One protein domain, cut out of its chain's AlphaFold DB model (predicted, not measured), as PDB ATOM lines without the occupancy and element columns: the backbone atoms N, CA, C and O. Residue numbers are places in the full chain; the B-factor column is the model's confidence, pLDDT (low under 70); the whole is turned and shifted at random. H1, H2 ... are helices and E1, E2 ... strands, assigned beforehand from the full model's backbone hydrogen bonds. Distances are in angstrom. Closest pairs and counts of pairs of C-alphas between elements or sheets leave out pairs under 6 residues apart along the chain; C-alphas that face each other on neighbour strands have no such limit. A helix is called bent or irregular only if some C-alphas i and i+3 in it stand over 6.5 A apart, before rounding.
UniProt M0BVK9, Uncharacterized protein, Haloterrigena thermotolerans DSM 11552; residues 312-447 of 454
ATOM      1  N   GLN A 312     246.671 211.785 250.147       49.03
ATOM      2  CA  GLN A 312     247.623 211.478 249.088       49.03
ATOM      3  C   GLN A 312     247.108 210.430 248.090       49.03
ATOM      4  O   GLN A 312     247.402 210.567 246.904       49.03
ATOM      5  N   ILE A 313     246.342 209.420 248.525       49.53
ATOM      6  CA  ILE A 313     245.878 208.330 247.645       49.53
ATOM      7  C   ILE A 313     244.799 208.830 246.666       49.53
ATOM      8  O   ILE A 313     245.047 208.776 245.458       49.53
ATOM      9  N   PRO A 314     243.682 209.442 247.122       53.09
ATOM     10  CA  PRO A 314     242.702 210.040 246.216       53.09
ATOM     11  C   PRO A 314     243.295 211.110 245.296       53.09
ATOM     12  O   PRO A 314     242.991 211.157 244.108       53.09
ATOM     13  N   THR A 315     244.202 211.937 245.821       57.53
ATOM     14  CA  THR A 315     244.900 212.964 245.031       57.53
ATOM     15  C   THR A 315     245.802 212.352 243.953       57.53
ATOM     16  O   THR A 315     245.877 212.867 242.834       57.53
ATOM     17  N   GLY A 316     246.486 211.247 244.260       54.84
ATOM     18  CA  GLY A 316     247.319 210.517 243.306       54.84
ATOM     19  C   GLY A 316     246.500 209.886 242.182       54.84
ATOM     20  O   GLY A 316     246.868 210.016 241.016       54.84
ATOM     21  N   ILE A 317     245.357 209.280 242.513       59.28
ATOM     22  CA  ILE A 317     244.428 208.687 241.538       59.28
ATOM     23  C   ILE A 317     243.842 209.779 240.630       59.28
ATOM     24  O   ILE A 317     243.983 209.695 239.410       59.28
ATOM     25  N   ALA A 318     243.315 210.862 241.212       60.97
ATOM     26  CA  ALA A 318     242.763 212.012 240.485       60.97
ATOM     27  C   ALA A 318     243.742 212.654 239.490       60.97
ATOM     28  O   ALA A 318     243.324 213.180 238.461       60.97
ATOM     29  N   SER A 319     245.041 212.641 239.802       59.69
ATOM     30  CA  SER A 319     246.076 213.251 238.962       59.69
ATOM     31  C   SER A 319     246.705 212.299 237.945       59.69
ATOM     32  O   SER A 319     247.287 212.766 236.966       59.69
ATOM     33  N   THR A 320     246.601 210.984 238.158       55.97
ATOM     34  CA  THR A 320     247.291 209.981 237.336       55.97
ATOM     35  C   THR A 320     246.352 209.309 236.345       55.97
ATOM     36  O   THR A 320     246.696 209.244 235.167       55.97
ATOM     37  N   VAL A 321     245.175 208.849 236.791       62.00
ATOM     38  CA  VAL A 321     244.241 208.062 235.961       62.00
ATOM     39  C   VAL A 321     243.865 208.776 234.659       62.00
ATOM     40  O   VAL A 321     244.007 208.157 233.605       62.00
ATOM     41  N   PRO A 322     243.528 210.084 234.660       64.38
ATOM     42  CA  PRO A 322     243.160 210.770 233.423       64.38
ATOM     43  C   PRO A 322     244.261 210.835 232.355       64.38
ATOM     44  O   PRO A 322     243.972 211.165 231.213       64.38
ATOM     45  N   ALA A 323     245.520 210.569 232.711       61.59
ATOM     46  CA  ALA A 323     246.644 210.574 231.776       61.59
ATOM     47  C   ALA A 323     247.071 209.171 231.317       61.59
ATOM     48  O   ALA A 323     247.856 209.054 230.375       61.59
ATOM     49  N   VAL A 324     246.636 208.120 232.014       51.06
ATOM     50  CA  VAL A 324     247.073 206.733 231.774       51.06
ATOM     51  C   VAL A 324     245.952 205.843 231.253       51.06
ATOM     52  O   VAL A 324     246.253 204.850 230.605       51.06
ATOM     53  N   ASP A 325     244.693 206.215 231.480       59.06
ATOM     54  CA  ASP A 325     243.518 205.504 230.983       59.06
ATOM     55  C   ASP A 325     242.470 206.504 230.478       59.06
ATOM     56  O   ASP A 325     241.469 206.785 231.131       59.06
ATOM     57  N   GLU A 326     242.757 207.115 229.325       70.75
ATOM     58  CA  GLU A 326     241.933 208.174 228.722       70.75
ATOM     59  C   GLU A 326     240.586 207.665 228.176       70.75
ATOM     60  O   GLU A 326     239.655 208.452 228.042       70.75
ATOM     61  N   GLU A 327     240.478 206.380 227.818       69.81
ATOM     62  CA  GLU A 327     239.281 205.819 227.167       69.81
ATOM     63  C   GLU A 327     238.210 205.380 228.176       69.81
ATOM     64  O   GLU A 327     237.031 205.365 227.832       69.81
ATOM     65  N   HIS A 328     238.603 205.090 229.419       63.88
ATOM     66  CA  HIS A 328     237.711 204.574 230.461       63.88
ATOM     67  C   HIS A 328     237.942 205.273 231.814       63.88
ATOM     68  O   HIS A 328     237.785 204.679 232.884       63.88
ATOM     69  N   THR A 329     238.369 206.540 231.782       68.19
ATOM     70  CA  THR A 329     238.793 207.290 232.973       68.19
ATOM     71  C   THR A 329     237.732 207.300 234.076       68.19
ATOM     72  O   THR A 329     238.079 207.179 235.249       68.19
ATOM     73  N   THR A 330     236.458 207.459 233.727       66.38
ATOM     74  CA  THR A 330     235.328 207.549 234.661       66.38
ATOM     75  C   THR A 330     235.135 206.247 235.417       66.38
ATOM     76  O   THR A 330     235.076 206.265 236.647       66.38
ATOM     77  N   ASP A 331     235.135 205.123 234.702       60.41
ATOM     78  CA  ASP A 331     235.027 203.792 235.295       60.41
ATOM     79  C   ASP A 331     236.246 203.482 236.174       60.41
ATOM     80  O   ASP A 331     236.092 203.028 237.306       60.41
ATOM     81  N   THR A 332     237.461 203.794 235.716       60.25
ATOM     82  CA  THR A 332     238.690 203.531 236.484       60.25
ATOM     83  C   THR A 332     238.792 204.387 237.741       60.25
ATOM     84  O   THR A 332     239.174 203.888 238.797       60.25
ATOM     85  N   VAL A 333     238.434 205.673 237.668       61.47
ATOM     86  CA  VAL A 333     238.383 206.552 238.847       61.47
ATOM     87  C   VAL A 333     237.288 206.099 239.809       61.47
ATOM     88  O   VAL A 333     237.526 206.117 241.013       61.47
ATOM     89  N   GLY A 334     236.125 205.692 239.293       59.94
ATOM     90  CA  GLY A 334     235.019 205.191 240.102       59.94
ATOM     91  C   GLY A 334     235.416 203.964 240.919       59.94
ATOM     92  O   GLY A 334     235.335 203.994 242.145       59.94
ATOM     93  N   ARG A 335     235.957 202.951 240.231       56.94
ATOM     94  CA  ARG A 335     236.375 201.660 240.805       56.94
ATOM     95  C   ARG A 335     237.571 201.754 241.748       56.94
ATOM     96  O   ARG A 335     237.661 201.021 242.716       56.94
ATOM     97  N   LEU A 336     238.546 202.626 241.484       54.00
ATOM     98  CA  LEU A 336     239.728 202.728 242.356       54.00
ATOM     99  C   LEU A 336     239.455 203.457 243.674       54.00
ATOM    100  O   LEU A 336     240.347 203.535 244.516       54.00
ATOM    101  N   LEU A 337     238.286 204.074 243.821       54.81
ATOM    102  CA  LEU A 337     237.978 204.966 244.934       54.81
ATOM    103  C   LEU A 337     236.662 204.626 245.635       54.81
ATOM    104  O   LEU A 337     236.268 205.408 246.505       54.81
ATOM    105  N   GLY A 338     235.977 203.537 245.262       53.03
ATOM    106  CA  GLY A 338     234.685 203.198 245.859       53.03
ATOM    107  C   GLY A 338     233.648 204.288 245.640       53.03
ATOM    108  O   GLY A 338     232.869 204.608 246.539       53.03
ATOM    109  N   LEU A 339     233.696 204.974 244.494       58.34
ATOM    110  CA  LEU A 339     232.799 206.098 244.256       58.34
ATOM    111  C   LEU A 339     231.427 205.603 243.852       58.34
ATOM    112  O   LEU A 339     231.291 204.786 242.950       58.34
ATOM    113  N   LYS A 340     230.399 206.214 244.445       59.84
ATOM    114  CA  LYS A 340     229.018 205.977 244.034       59.84
ATOM    115  C   LYS A 340     228.859 206.256 242.546       59.84
ATOM    116  O   LYS A 340     229.041 207.395 242.100       59.84
ATOM    117  N   ASP A 341     228.441 205.235 241.818       54.06
ATOM    118  CA  ASP A 341     228.020 205.351 240.437       54.06
ATOM    119  C   ASP A 341     226.509 205.603 240.370       54.06
ATOM    120  O   ASP A 341     225.704 205.041 241.118       54.06
ATOM    121  N   ARG A 342     226.089 206.469 239.451       46.81
ATOM    122  CA  ARG A 342     224.673 206.662 239.134       46.81
ATOM    123  C   ARG A 342     224.012 205.385 238.597       46.81
ATOM    124  O   ARG A 342     222.795 205.274 238.736       46.81
ATOM    125  N   ARG A 343     224.768 204.458 237.994       45.72
ATOM    126  CA  ARG A 343     224.280 203.147 237.525       45.72
ATOM    127  C   ARG A 343     223.724 202.292 238.673       45.72
ATOM    128  O   ARG A 343     222.692 201.654 238.482       45.72
ATOM    129  N   ASP A 344     224.323 202.391 239.858       43.44
ATOM    130  CA  ASP A 344     223.977 201.571 241.034       43.44
ATOM    131  C   ASP A 344     222.888 202.208 241.909       43.44
ATOM    132  O   ASP A 344     222.332 201.595 242.821       43.44
ATOM    133  N   ALA A 345     222.559 203.474 241.643       40.53
ATOM    134  CA  ALA A 345     221.549 204.202 242.384       40.53
ATOM    135  C   ALA A 345     220.160 203.980 241.772       40.53
ATOM    136  O   ALA A 345     219.838 204.522 240.710       40.53
ATOM    137  N   ASP A 346     219.284 203.289 242.509       39.97
ATOM    138  CA  ASP A 346     217.843 203.306 242.257       39.97
ATOM    139  C   ASP A 346     217.384 204.747 241.966       39.97
ATOM    140  O   ASP A 346     217.733 205.691 242.688       39.97
ATOM    141  N   SER A 347     216.591 204.897 240.900       38.47
ATOM    142  CA  SER A 347     216.128 206.138 240.241       38.47
ATOM    143  C   SER A 347     215.560 207.277 241.124       38.47
ATOM    144  O   SER A 347     215.142 208.314 240.605       38.47
ATOM    145  N   GLY A 348     215.531 207.119 242.449       38.81
ATOM    146  CA  GLY A 348     215.079 208.091 243.442       38.81
ATOM    147  C   GLY A 348     216.167 208.718 244.326       38.81
ATOM    148  O   GLY A 348     215.818 209.498 245.215       38.81
ATOM    149  N   THR A 349     217.456 208.416 244.136       42.62
ATOM    150  CA  THR A 349     218.511 208.962 245.011       42.62
ATOM    151  C   THR A 349     218.759 210.447 244.725       42.62
ATOM    152  O   THR A 349     219.273 210.835 243.676       42.62
ATOM    153  N   ALA A 350     218.359 211.308 245.663       45.03
ATOM    154  CA  ALA A 350     218.569 212.746 245.571       45.03
ATOM    155  C   ALA A 350     220.041 213.095 245.854       45.03
ATOM    156  O   ALA A 350     220.455 213.142 247.011       45.03
ATOM    157  N   TRP A 351     220.797 213.428 244.803       53.50
ATOM    158  CA  TRP A 351     222.185 213.928 244.845       53.50
ATOM    159  C   TRP A 351     222.326 215.363 245.406       53.50
ATOM    160  O   TRP A 351     223.318 216.055 245.198       53.50
ATOM    161  N   THR A 352     221.312 215.811 246.142       46.31
ATOM    162  CA  THR A 352     221.304 216.997 246.997       46.31
ATOM    163  C   THR A 352     220.822 216.534 248.367       46.31
ATOM    164  O   THR A 352     219.615 216.397 248.597       46.31
ATOM    165  N   ASN A 353     221.739 216.215 249.279       41.50
ATOM    166  CA  ASN A 353     221.360 215.792 250.621       41.50
ATOM    167  C   ASN A 353     222.355 216.299 251.687       41.50
ATOM    168  O   ASN A 353     223.470 216.713 251.373       41.50
ATOM    169  N   PRO A 354     221.984 216.258 252.981       35.62
ATOM    170  CA  PRO A 354     222.830 216.753 254.069       35.62
ATOM    171  C   PRO A 354     224.149 215.985 254.288       35.62
ATOM    172  O   PRO A 354     224.923 216.390 255.161       35.62
ATOM    173  N   ARG A 355     224.375 214.864 253.585       43.62
ATOM    174  CA  ARG A 355     225.548 213.985 253.725       43.62
ATOM    175  C   ARG A 355     226.704 214.380 252.792       43.62
ATOM    176  O   ARG A 355     227.848 214.160 253.181       43.62
ATOM    177  N   ASN A 356     226.439 215.133 251.716       51.03
ATOM    178  CA  ASN A 356     227.392 215.461 250.640       51.03
ATOM    179  C   ASN A 356     227.891 214.183 249.959       51.03
ATOM    180  O   ASN A 356     228.944 213.669 250.317       51.03
ATOM    181  N   ASP A 357     227.106 213.664 249.022       63.50
ATOM    182  CA  ASP A 357     227.515 212.516 248.217       63.50
ATOM    183  C   ASP A 357     228.574 212.930 247.177       63.50
ATOM    184  O   ASP A 357     228.509 214.020 246.600       63.50
ATOM    185  N   PHE A 358     229.555 212.059 246.956       67.38
ATOM    186  CA  PHE A 358     230.628 212.205 245.975       67.38
ATOM    187  C   PHE A 358     230.627 210.954 245.087       67.38
ATOM    188  O   PHE A 358     230.399 209.856 245.597       67.38
ATOM    189  N   GLY A 359     230.783 211.113 243.774       71.69
ATOM    190  CA  GLY A 359     230.504 210.030 242.830       71.69
ATOM    191  C   GLY A 359     230.981 210.286 241.404       71.69
ATOM    192  O   GLY A 359     231.625 211.301 241.120       71.69
ATOM    193  N   VAL A 360     230.617 209.372 240.506       72.12
ATOM    194  CA  VAL A 360     230.861 209.467 239.059       72.12
ATOM    195  C   VAL A 360     229.546 209.477 238.268       72.12
ATOM    196  O   VAL A 360     228.546 208.884 238.671       72.12
ATOM    197  N   ASP A 361     229.535 210.200 237.149       72.06
ATOM    198  CA  ASP A 361     228.426 210.307 236.193       72.06
ATOM    199  C   ASP A 361     228.911 209.894 234.803       72.06
ATOM    200  O   ASP A 361     229.429 210.708 234.028       72.06
ATOM    201  N   ASP A 362     228.747 208.607 234.510       67.12
ATOM    202  CA  ASP A 362     229.068 208.030 233.211       67.12
ATOM    203  C   ASP A 362     228.166 208.627 232.113       67.12
ATOM    204  O   ASP A 362     226.945 208.748 232.255       67.12
ATOM    205  N   ASN A 363     228.779 209.043 231.004       69.38
ATOM    206  CA  ASN A 363     228.143 209.704 229.857       69.38
ATOM    207  C   ASN A 363     227.440 211.056 230.130       69.38
ATOM    208  O   ASN A 363     226.771 211.584 229.238       69.38
ATOM    209  N   GLY A 364     227.575 211.643 231.326       69.88
ATOM    210  CA  GLY A 364     227.070 212.992 231.622       69.88
ATOM    211  C   GLY A 364     225.549 213.102 231.814       69.88
ATOM    212  O   GLY A 364     224.999 214.207 231.770       69.88
ATOM    213  N   ALA A 365     224.843 211.984 232.006       72.56
ATOM    214  CA  ALA A 365     223.383 211.965 232.111       72.56
ATOM    215  C   ALA A 365     222.864 212.736 233.341       72.56
ATOM    216  O   ALA A 365     221.793 213.357 233.292       72.56
ATOM    217  N   MET A 366     223.604 212.723 234.454       72.75
ATOM    218  CA  MET A 366     223.293 213.534 235.629       72.75
ATOM    219  C   MET A 366     223.502 215.010 235.349       72.75
ATOM    220  O   MET A 366     222.618 215.814 235.656       72.75
ATOM    221  N   ARG A 367     224.651 215.367 234.773       79.94
ATOM    222  CA  ARG A 367     224.948 216.749 234.404       79.94
ATOM    223  C   ARG A 367     223.855 217.317 233.505       79.94
ATOM    224  O   ARG A 367     223.371 218.415 233.775       79.94
ATOM    225  N   ASP A 368     223.434 216.563 232.495       80.50
ATOM    226  CA  ASP A 368     222.376 216.974 231.573       80.50
ATOM    227  C   ASP A 368     221.038 217.164 232.302       80.50
ATOM    228  O   ASP A 368     220.381 218.192 232.137       80.50
ATOM    229  N   SER A 369     220.672 216.243 233.200       75.81
ATOM    230  CA  SER A 369     219.458 216.358 234.021       75.81
ATOM    231  C   SER A 369     219.467 217.580 234.955       75.81
ATOM    232  O   SER A 369     218.434 218.233 235.143       75.81
ATOM    233  N   VAL A 370     220.624 217.924 235.529       75.44
ATOM    234  CA  VAL A 370     220.786 219.138 236.342       75.44
ATOM    235  C   VAL A 370     220.724 220.386 235.458       75.44
ATOM    236  O   VAL A 370     220.036 221.343 235.811       75.44
ATOM    237  N   ALA A 371     221.362 220.364 234.286       79.44
ATOM    238  CA  ALA A 371     221.374 221.476 233.337       79.44
ATOM    239  C   ALA A 371     219.982 221.820 232.771       79.44
ATOM    240  O   ALA A 371     219.740 222.957 232.367       79.44
ATOM    241  N   GLU A 372     219.040 220.869 232.758       81.12
ATOM    242  CA  GLU A 372     217.645 221.136 232.382       81.12
ATOM    243  C   GLU A 372     216.927 222.082 233.359       81.12
ATOM    244  O   GLU A 372     215.996 222.789 232.962       81.12
ATOM    245  N   ASN A 373     217.342 222.095 234.630       77.50
ATOM    246  CA  ASN A 373     216.645 222.792 235.715       77.50
ATOM    247  C   ASN A 373     217.481 223.899 236.375       77.50
ATOM    248  O   ASN A 373     216.908 224.784 237.014       77.50
ATOM    249  N   THR A 374     218.799 223.886 236.176       80.25
ATOM    250  CA  THR A 374     219.750 224.834 236.761       80.25
ATOM    251  C   THR A 374     220.725 225.335 235.697       80.25
ATOM    252  O   THR A 374     221.213 224.566 234.873       80.25
ATOM    253  N   ASP A 375     221.043 226.630 235.727       84.56
ATOM    254  CA  ASP A 375     222.025 227.228 234.819       84.56
ATOM    255  C   ASP A 375     223.449 226.900 235.291       84.56
ATOM    256  O   ASP A 375     224.024 227.594 236.128       84.56
ATOM    257  N   LEU A 376     224.003 225.791 234.795       87.69
ATOM    258  CA  LEU A 376     225.370 225.391 235.115       87.69
ATOM    259  C   LEU A 376     226.373 226.346 234.462       87.69
ATOM    260  O   LEU A 376     226.385 226.549 233.248       87.69
ATOM    261  N   SER A 377     227.271 226.889 235.274       90.94
ATOM    262  CA  SER A 377     228.295 227.827 234.841       90.94
ATOM    263  C   SER A 377     229.638 227.509 235.487       90.94
ATOM    264  O   SER A 377     229.736 226.895 236.551       90.94
ATOM    265  N   ARG A 378     230.709 227.919 234.810       92.69
ATOM    266  CA  ARG A 378     232.082 227.698 235.263       92.69
ATOM    267  C   ARG A 378     232.304 228.359 236.621       92.69
ATOM    268  O   ARG A 378     231.973 229.531 236.794       92.69
ATOM    269  N   ILE A 379     232.961 227.659 237.539       88.75
ATOM    270  CA  ILE A 379     233.422 228.244 238.800       88.75
ATOM    271  C   ILE A 379     234.599 229.187 238.527       88.75
ATOM    272  O   ILE A 379     235.585 228.825 237.879       88.75
ATOM    273  N   THR A 380     234.483 230.427 239.004       87.81
ATOM    274  CA  THR A 380     235.474 231.494 238.768       87.81
ATOM    275  C   THR A 380     236.203 231.933 240.027       87.81
ATOM    276  O   THR A 380     237.306 232.472 239.928       87.81
ATOM    277  N   ASN A 381     235.616 231.686 241.196       85.69
ATOM    278  CA  ASN A 381     236.226 231.969 242.484       85.69
ATOM    279  C   ASN A 381     235.886 230.855 243.479       85.69
ATOM    280  O   ASN A 381     234.786 230.308 243.435       85.69
ATOM    281  N   ALA A 382     236.822 230.541 244.367       84.06
ATOM    282  CA  ALA A 382     236.641 229.576 245.440       84.06
ATOM    283  C   ALA A 382     237.411 230.046 246.677       84.06
ATOM    284  O   ALA A 382     238.587 230.407 246.582       84.06
ATOM    285  N   GLU A 383     236.737 230.074 247.822       82.00
ATOM    286  CA  GLU A 383     237.303 230.453 249.115       82.00
ATOM    287  C   GLU A 383     237.221 229.245 250.057       82.00
ATOM    288  O   GLU A 383     236.128 228.876 250.491       82.00
ATOM    289  N   GLU A 384     238.372 228.621 250.327       71.38
ATOM    290  CA  GLU A 384     238.521 227.486 251.254       71.38
ATOM    291  C   GLU A 384     238.331 227.913 252.717       71.38
ATOM    292  O   GLU A 384     238.649 229.046 253.104       71.38
ATOM    293  N   SER A 385     237.845 226.977 253.536       62.88
ATOM    294  CA  SER A 385     237.713 227.113 254.991       62.88
ATOM    295  C   SER A 385     236.850 228.297 255.459       62.88
ATOM    296  O   SER A 385     237.240 229.097 256.320       62.88
ATOM    297  N   VAL A 386     235.622 228.405 254.941       56.50
ATOM    298  CA  VAL A 386     234.611 229.283 255.552       56.50
ATOM    299  C   VAL A 386     234.109 228.630 256.843       56.50
ATOM    300  O   VAL A 386     233.373 227.646 256.810       56.50
ATOM    301  N   GLU A 387     234.498 229.186 257.994       49.00
ATOM    302  CA  GLU A 387     234.118 228.671 259.315       49.00
ATOM    303  C   GLU A 387     232.585 228.709 259.483       49.00
ATOM    304  O   GLU A 387     231.972 229.757 259.704       49.00
ATOM    305  N   THR A 388     231.940 227.549 259.354       51.28
ATOM    306  CA  THR A 388     230.522 227.388 259.696       51.28
ATOM    307  C   THR A 388     230.390 227.053 261.180       51.28
ATOM    308  O   THR A 388     231.296 226.497 261.800       51.28
ATOM    309  N   THR A 389     229.234 227.346 261.782       45.25
ATOM    310  CA  THR A 389     228.950 227.229 263.228       45.25
ATOM    311  C   THR A 389     229.130 225.817 263.830       45.25
ATOM    312  O   THR A 389     228.832 225.622 265.009       45.25
ATOM    313  N   ARG A 390     229.564 224.810 263.052       46.06
ATOM    314  CA  ARG A 390     229.687 223.398 263.456       46.06
ATOM    315  C   ARG A 390     231.048 222.732 263.191       46.06
ATOM    316  O   ARG A 390     231.137 221.534 263.414       46.06
ATOM    317  N   GLY A 391     232.097 223.471 262.815       50.47
ATOM    318  CA  GLY A 391     233.478 222.956 262.871       50.47
ATOM    319  C   GLY A 391     233.869 221.939 261.791       50.47
ATOM    320  O   GLY A 391     234.614 221.015 262.088       50.47
ATOM    321  N   HIS A 392     233.369 222.110 260.567       54.59
ATOM    322  CA  HIS A 392     233.854 221.402 259.377       54.59
ATOM    323  C   HIS A 392     234.292 222.443 258.336       54.59
ATOM    324  O   HIS A 392     233.634 223.488 258.233       54.59
ATOM    325  N   ASP A 393     235.360 222.151 257.593       69.44
ATOM    326  CA  ASP A 393     235.955 223.056 256.608       69.44
ATOM    327  C   ASP A 393     235.260 222.907 255.234       69.44
ATOM    328  O   ASP A 393     235.079 221.799 254.717       69.44
ATOM    329  N   TYR A 394     234.789 224.028 254.674       75.00
ATOM    330  CA  TYR A 394     234.059 224.074 253.401       75.00
ATOM    331  C   TYR A 394     234.594 225.151 252.474       75.00
ATOM    332  O   TYR A 394     234.898 226.271 252.903       75.00
ATOM    333  N   THR A 395     234.530 224.832 251.186       83.69
ATOM    334  CA  THR A 395     234.866 225.727 250.102       83.69
ATOM    335  C   THR A 395     233.586 226.365 249.605       83.69
ATOM    336  O   THR A 395     232.664 225.694 249.130       83.69
ATOM    337  N   ARG A 396     233.533 227.693 249.698       86.88
ATOM    338  CA  ARG A 396     232.501 228.490 249.040       86.88
ATOM    339  C   ARG A 396     232.956 228.777 247.615       86.88
ATOM    340  O   ARG A 396     233.915 229.524 247.424       86.88
ATOM    341  N   ALA A 397     232.254 228.229 246.632       86.12
ATOM    342  CA  ALA A 397     232.536 228.442 245.219       86.12
ATOM    343  C   ALA A 397     231.502 229.378 244.572       86.12
ATOM    344  O   ALA A 397     230.309 229.281 244.851       86.12
ATOM    345  N   GLU A 398     231.966 230.280 243.704       89.25
ATOM    346  CA  GLU A 398     231.143 231.236 242.956       89.25
ATOM    347  C   GLU A 398     231.268 230.994 241.444       89.25
ATOM    348  O   GLU A 398     232.372 230.968 240.876       89.25
ATOM    349  N   THR A 399     230.123 230.813 240.784       90.81
ATOM    350  CA  THR A 399     230.033 230.580 239.337       90.81
ATOM    351  C   THR A 399     230.146 231.894 238.557       90.81
ATOM    352  O   THR A 399     229.934 232.981 239.094       90.81
ATOM    353  N   ALA A 400     230.460 231.836 237.258       88.94
ATOM    354  CA  ALA A 400     230.564 233.031 236.413       88.94
ATOM    355  C   ALA A 400     229.236 233.802 236.278       88.94
ATOM    356  O   ALA A 400     229.246 234.981 235.910       88.94
ATOM    357  N   ASN A 401     228.109 233.149 236.579       89.06
ATOM    358  CA  ASN A 401     226.777 233.753 236.559       89.06
ATOM    359  C   ASN A 401     226.391 234.379 237.914       89.06
ATOM    360  O   ASN A 401     225.368 235.058 237.998       89.06
ATOM    361  N   GLY A 402     227.250 234.249 238.934       84.31
ATOM    362  CA  GLY A 402     227.060 234.815 240.270       84.31
ATOM    363  C   GLY A 402     226.355 233.886 241.260       84.31
ATOM    364  O   GLY A 402     226.014 234.336 242.355       84.31
ATOM    365  N   ASP A 403     226.148 232.619 240.899       86.88
ATOM    366  CA  ASP A 403     225.572 231.614 241.793       86.88
ATOM    367  C   ASP A 403     226.618 231.138 242.801       86.88
ATOM    368  O   ASP A 403     227.825 231.186 242.537       86.88
ATOM    369  N   THR A 404     226.172 230.685 243.972       82.38
ATOM    370  CA  THR A 404     227.063 230.187 245.025       82.38
ATOM    371  C   THR A 404     226.740 228.731 245.338       82.38
ATOM    372  O   THR A 404     225.580 228.353 245.430       82.38
ATOM    373  N   THR A 405     227.775 227.922 245.551       83.69
ATOM    374  CA  THR A 405     227.643 226.551 246.053       83.69
ATOM    375  C   THR A 405     228.669 226.285 247.154       83.69
ATOM    376  O   THR A 405     229.719 226.935 247.219       83.69
ATOM    377  N   TYR A 406     228.351 225.351 248.050       82.06
ATOM    378  CA  TYR A 406     229.191 224.981 249.187       82.06
ATOM    379  C   TYR A 406     229.578 223.510 249.083       82.06
ATOM    380  O   TYR A 406     228.716 222.634 249.111       82.06
ATOM    381  N   ILE A 407     230.880 223.248 248.996       81.00
ATOM    382  CA  ILE A 407     231.452 221.912 248.795       81.00
ATOM    383  C   ILE A 407     232.412 221.633 249.958       81.00
ATOM    384  O   ILE A 407     233.053 222.556 250.459       81.00
ATOM    385  N   LYS A 408     232.502 220.386 250.436       78.12
ATOM    386  CA  LYS A 408     233.528 220.013 251.430       78.12
ATOM    387  C   LYS A 408     234.931 220.285 250.866       78.12
ATOM    388  O   LYS A 408     235.164 219.991 249.694       78.12
ATOM    389  N   ASP A 409     235.854 220.789 251.687       76.75
ATOM    390  CA  ASP A 409     237.224 221.132 251.247       76.75
ATOM    391  C   ASP A 409     237.962 219.932 250.623       76.75
ATOM    392  O   ASP A 409     238.699 220.077 249.649       76.75
ATOM    393  N   GLU A 410     237.706 218.725 251.122       71.81
ATOM    394  CA  GLU A 410     238.308 217.486 250.622       71.81
ATOM    395  C   GLU A 410     237.836 217.143 249.200       71.81
ATOM    396  O   GLU A 410     238.647 216.882 248.309       71.81
ATOM    397  N   TYR A 411     236.526 217.229 248.950       80.12
ATOM    398  CA  TYR A 411     235.958 217.003 247.619       80.12
ATOM    399  C   TYR A 411     236.355 218.117 246.655       80.12
ATOM    400  O   TYR A 411     236.640 217.857 245.490       80.12
ATOM    401  N   TRP A 412     236.432 219.357 247.143       84.25
ATOM    402  CA  TRP A 412     236.944 220.469 246.353       84.25
ATOM    403  C   TRP A 412     238.394 220.238 245.921       84.25
ATOM    404  O   TRP A 412     238.718 220.394 244.743       84.25
ATOM    405  N   THR A 413     239.250 219.810 246.849       80.81
ATOM    406  CA  THR A 413     240.652 219.476 246.573       80.81
ATOM    407  C   THR A 413     240.747 218.388 245.507       80.81
ATOM    408  O   THR A 413     241.508 218.526 244.549       80.81
ATOM    409  N   PHE A 414     239.931 217.336 245.617       79.62
ATOM    410  CA  PHE A 414     239.875 216.281 244.610       79.62
ATOM    411  C   PHE A 414     239.451 216.816 243.234       79.62
ATOM    412  O   PHE A 414     240.175 216.623 242.258       79.62
ATOM    413  N   LEU A 415     238.334 217.550 243.146       86.25
ATOM    414  CA  LEU A 415     237.854 218.136 241.887       86.25
ATOM    415  C   LEU A 415     238.886 219.080 241.255       86.25
ATOM    416  O   LEU A 415     239.045 219.096 240.034       86.25
ATOM    417  N   ALA A 416     239.609 219.856 242.066       85.62
ATOM    418  CA  ALA A 416     240.675 220.732 241.593       85.62
ATOM    419  C   ALA A 416     241.852 219.943 240.995       85.62
ATOM    420  O   ALA A 416     242.380 220.351 239.962       85.62
ATOM    421  N   ASN A 417     242.220 218.807 241.593       78.38
ATOM    422  CA  ASN A 417     243.264 217.929 241.061       78.38
ATOM    423  C   ASN A 417     242.842 217.265 239.746       78.38
ATOM    424  O   ASN A 417     243.629 217.259 238.800       78.38
ATOM    425  N   VAL A 418     241.600 216.777 239.653       80.88
ATOM    426  CA  VAL A 418     241.058 216.227 238.398       80.88
ATOM    427  C   VAL A 418     241.051 217.302 237.313       80.88
ATOM    428  O   VAL A 418     241.563 217.073 236.222       80.88
ATOM    429  N   ARG A 419     240.555 218.507 237.624       88.75
ATOM    430  CA  ARG A 419     240.562 219.661 236.710       88.75
ATOM    431  C   ARG A 419     241.966 219.954 236.182       88.75
ATOM    432  O   ARG A 419     242.141 220.201 234.991       88.75
ATOM    433  N   ASP A 420     242.962 219.962 237.062       82.12
ATOM    434  CA  ASP A 420     244.342 220.266 236.683       82.12
ATOM    435  C   ASP A 420     244.969 219.149 235.830       82.12
ATOM    436  O   ASP A 420     245.798 219.445 234.967       82.12
ATOM    437  N   ALA A 421     244.546 217.895 236.024       71.94
ATOM    438  CA  ALA A 421     244.987 216.743 235.240       71.94
ATOM    439  C   ALA A 421     244.327 216.668 233.854       71.94
ATOM    440  O   ALA A 421     245.012 216.408 232.866       71.94
ATOM    441  N   THR A 422     243.022 216.938 233.759       81.38
ATOM    442  CA  THR A 422     242.265 216.876 232.495       81.38
ATOM    443  C   THR A 422     242.346 218.168 231.685       81.38
ATOM    444  O   THR A 422     242.096 218.177 230.481       81.38
ATOM    445  N   GLY A 423     242.680 219.289 232.330       81.69
ATOM    446  CA  GLY A 423     242.572 220.623 231.742       81.69
ATOM    447  C   GLY A 423     241.125 221.100 231.558       81.69
ATOM    448  O   GLY A 423     240.909 222.104 230.871       81.69
ATOM    449  N   GLY A 424     240.154 220.389 232.143       82.62
ATOM    450  CA  GLY A 424     238.735 220.734 232.125       82.62
ATOM    451  C   GLY A 424     238.394 221.939 233.007       82.62
ATOM    452  O   GLY A 424     239.248 222.525 233.674       82.62
ATOM    453  N   ASP A 425     237.117 222.317 233.023       90.31
ATOM    454  CA  ASP A 425     236.580 223.331 233.931       90.31
ATOM    455  C   ASP A 425     235.666 222.668 234.969       90.31
ATOM    456  O   ASP A 425     234.911 221.756 234.642       90.31
ATOM    457  N   ILE A 426     235.690 223.163 236.212       92.06
ATOM    458  CA  ILE A 426     234.676 222.792 237.209       92.06
ATOM    459  C   ILE A 426     233.429 223.637 236.930       92.06
ATOM    460  O   ILE A 426     233.506 224.874 236.931       92.06
ATOM    461  N   VAL A 427     232.288 222.989 236.694       92.00
ATOM    462  CA  VAL A 427     230.991 223.649 236.464       92.00
ATOM    463  C   VAL A 427     230.011 223.312 237.581       92.00
ATOM    464  O   VAL A 427     229.961 222.179 238.044       92.00
ATOM    465  N   ALA A 428     229.237 224.299 238.020       89.62
ATOM    466  CA  ALA A 428     228.204 224.144 239.043       89.62
ATOM    467  C   ALA A 428     227.088 225.176 238.821       89.62
ATOM    468  O   ALA A 428     227.218 226.063 237.977       89.62
ATOM    469  N   GLY A 429     226.000 225.076 239.579       84.50
ATOM    470  CA  GLY A 429     224.914 226.062 239.612       84.50
ATOM    471  C   GLY A 429     224.508 226.396 241.048       84.50
ATOM    472  O   GLY A 429     225.125 225.896 241.990       84.50
ATOM    473  N   ASP A 430     223.479 227.227 241.215       82.31
ATOM    474  CA  ASP A 430     222.967 227.621 242.539       82.31
ATOM    475  C   ASP A 430     222.480 226.397 243.325       82.31
ATOM    476  O   ASP A 430     221.578 225.690 242.870       82.31
ATOM    477  N   ASP A 431     223.134 226.111 244.456       75.12
ATOM    478  CA  ASP A 431     222.914 224.909 245.276       75.12
ATOM    479  C   ASP A 431     222.837 223.592 244.465       75.12
ATOM    480  O   ASP A 431     222.125 222.651 244.829       75.12
ATOM    481  N   ALA A 432     223.590 223.508 243.362       79.31
ATOM    482  CA  ALA A 432     223.655 222.337 242.489       79.31
ATOM    483  C   ALA A 432     225.017 221.620 242.576       79.31
ATOM    484  O   ALA A 432     226.008 222.235 242.991       79.31
ATOM    485  N   PRO A 433     225.082 220.326 242.195       82.94
ATOM    486  CA  PRO A 433     226.335 219.578 242.176       82.94
ATOM    487  C   PRO A 433     227.392 220.225 241.285       82.94
ATOM    488  O   PRO A 433     227.078 220.865 240.278       82.94
ATOM    489  N   ALA A 434     228.649 220.052 241.683       88.00
ATOM    490  CA  ALA A 434     229.804 220.438 240.895       88.00
ATOM    491  C   ALA A 434     230.288 219.253 240.062       88.00
ATOM    492  O   ALA A 434     230.385 218.138 240.572       88.00
ATOM    493  N   PHE A 435     230.617 219.522 238.803       89.75
ATOM    494  CA  PHE A 435     231.030 218.528 237.821       89.75
ATOM    495  C   PHE A 435     232.396 218.887 237.240       89.75
ATOM    496  O   PHE A 435     232.660 220.059 236.949       89.75
ATOM    497  N   VAL A 436     233.228 217.871 237.018       91.81
ATOM    498  CA  VAL A 436     234.456 217.962 236.216       91.81
ATOM    499  C   VAL A 436     234.418 216.883 235.152       91.81
ATOM    500  O   VAL A 436     234.281 215.711 235.485       91.81
ATOM    501  N   GLU A 437     234.528 217.293 233.892       89.94
ATOM    502  CA  GLU A 437     234.570 216.387 232.743       89.94
ATOM    503  C   GLU A 437     235.906 215.629 232.703       89.94
ATOM    504  O   GLU A 437     236.986 216.210 232.891       89.94
ATOM    505  N   LEU A 438     235.804 214.323 232.475       86.25
ATOM    506  CA  LEU A 438     236.903 213.387 232.299       86.25
ATOM    507  C   LEU A 438     237.187 213.166 230.796       86.25
ATOM    508  O   LEU A 438     236.345 213.491 229.957       86.25
ATOM    509  N   PRO A 439     238.379 212.663 230.417       83.19
ATOM    510  CA  PRO A 439     238.786 212.488 229.016       83.19
ATOM    511  C   PRO A 439     237.854 211.607 228.172       83.19
ATOM    512  O   PRO A 439     237.717 211.845 226.970       83.19
ATOM    513  N   ASP A 440     237.189 210.639 228.800       78.88
ATOM    514  CA  ASP A 440     236.211 209.735 228.185       78.88
ATOM    515  C   ASP A 440     234.811 210.362 228.017       78.88
ATOM    516  O   ASP A 440     233.929 209.771 227.397       78.88
ATOM    517  N   GLY A 441     234.605 211.586 228.515       82.94
ATOM    518  CA  GLY A 441     233.338 212.316 228.448       82.94
ATOM    519  C   GLY A 441     232.391 212.063 229.626       82.94
ATOM    520  O   GLY A 441     231.318 212.675 229.678       82.94
ATOM    521  N   GLY A 442     232.767 211.209 230.583       84.88
ATOM    522  CA  GLY A 442     232.076 211.106 231.868       84.88
ATOM    523  C   GLY A 442     232.479 212.232 232.824       84.88
ATOM    524  O   GLY A 442     233.252 213.131 232.477       84.88
ATOM    525  N   HIS A 443     231.897 212.252 234.025       86.44
ATOM    526  CA  HIS A 443     232.136 213.325 234.992       86.44
ATOM    527  C   HIS A 443     232.395 212.799 236.399       86.44
ATOM    528  O   HIS A 443     231.732 211.881 236.865       86.44
ATOM    529  N   VAL A 444     233.290 213.467 237.126       82.50
ATOM    530  CA  VAL A 444     233.330 213.380 238.592       82.50
ATOM    531  C   VAL A 444     232.348 214.393 239.164       82.50
ATOM    532  O   VAL A 444     232.309 215.542 238.710       82.50
ATOM    533  N   VAL A 445     231.580 213.982 240.173       82.69
ATOM    534  CA  VAL A 445     230.489 214.769 240.745       82.69
ATOM    535  C   VAL A 445     230.653 214.942 242.250       82.69
ATOM    536  O   VAL A 445     230.807 213.973 242.989       82.69
ATOM    537  N   ALA A 446     230.539 216.184 242.722       81.62
ATOM    538  CA  ALA A 446     230.415 216.493 244.143       81.62
ATOM    539  C   ALA A 446     229.073 217.168 244.430       81.62
ATOM    540  O   ALA A 446     228.782 218.246 243.901       81.62
ATOM    541  N   ALA A 447     228.265 216.559 245.295       74.50
ATOM    542  CA  ALA A 447     227.016 217.153 245.745       74.50
ATOM    543  C   ALA A 447     227.274 218.419 246.583       74.50
ATOM    544  O   ALA A 447     228.216 218.463 247.386       74.50
TER     545      ALA A 447
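Overview. This is residues 312 to 447 of the 454 residues of an uncharacterized protein of Haloterrigena thermotolerans DSM 11552 (UniProt M0BVK9). This is one antiparallel sheet of seven strands, curled like part of a barrel and folded at E2, with the leaf E3 E4 facing the leaf E1 E7 E6 E5. H4 packs on strands of both leaves, H2 covers edge strand E1 on the same face, H3 covers the opposite face, and H1 packs outside on H4 and H2. Residues 344 to 349 stick out. The printed part has 136 residues, with H1 H2 E1 H3 E2 E3 E4 H4 E5 E6 E7 along the chain and sheet order E1 E7 E6 E5 E2 E3 E4; its class is mixed. It is compact, with a radius of gyration of the C-alphas of 14.0 A and spans of 40 by 33 by 27 A.

Along the chain. Find C-alpha 312 at (247.623, 211.478, 249.088); from there H1 runs 18.0 A to residue 324. H1 is irregular, but only just: C-alphas 319 and 322 are 6.7 A apart. H2 is residues 329 to 335, and E1 is 358 to 361. H3, residues 362 to 371, is irregular, with C-alphas 363 and 366 8.5 A apart. E2, 377 to 383, spans 17.1 A; E3, 394 to 399, spans 16.0 A; E4 is 404 to 408. At C-alpha 409, (237.224, 221.132, 251.247), H4 begins and runs 19.9 A to 422. E5 is 426 to 428, E6 434 to 437, and E7 443 to 446, ending at (230.415, 216.493, 244.143).

Arrangement. Start at edge strand E1 and cross the sheet by backbone pairs within hydrogen-bond range: N 361 and O 443 to E7, 2.8 A; N 434 and O 446 from E7 to E6, 2.9 A; N 435 and O 427 to E5, 2.8 A; N 377 and O 428 to E2, 2.8 A; N 398 and O 381 to E3, 2.8 A; N 395 and O 407 to E4, 2.8 A. E2 E3 E4 and E5 E6 E7 are meanders, each strand the antiparallel neighbour of the one before. H4 lies over E6 and E5 at a height over the sheet of 7.6 A; C-alphas 419 and 436, the closest of H4 and E6, are 6.4 A apart. H2 is on the same face; its closest C-alpha pair with E1 is 334 and 360, 6.1 A. H3, on the opposite face, lies over E7 and E6 at a height of 8.5 A. H1 touches H4, closest C-alphas 318 and 418 at 5.0 A, at a shallow tilt of 21 degrees, the same way. Every O i to N i+4 pair is within range in H2 and H4, but 7 of 9 in H1 and 4 of 6 in H3.

Size, cuts and confidence. The C-alphas farthest apart, Glu 327 and Thr 389, are 43.2 A apart. The printed part has no cut, and the link from H2 to E1, 22 residues, is long. Mean pLDDT of the printed part is 70.6; 58 residues are under 70, among them 327 to 358.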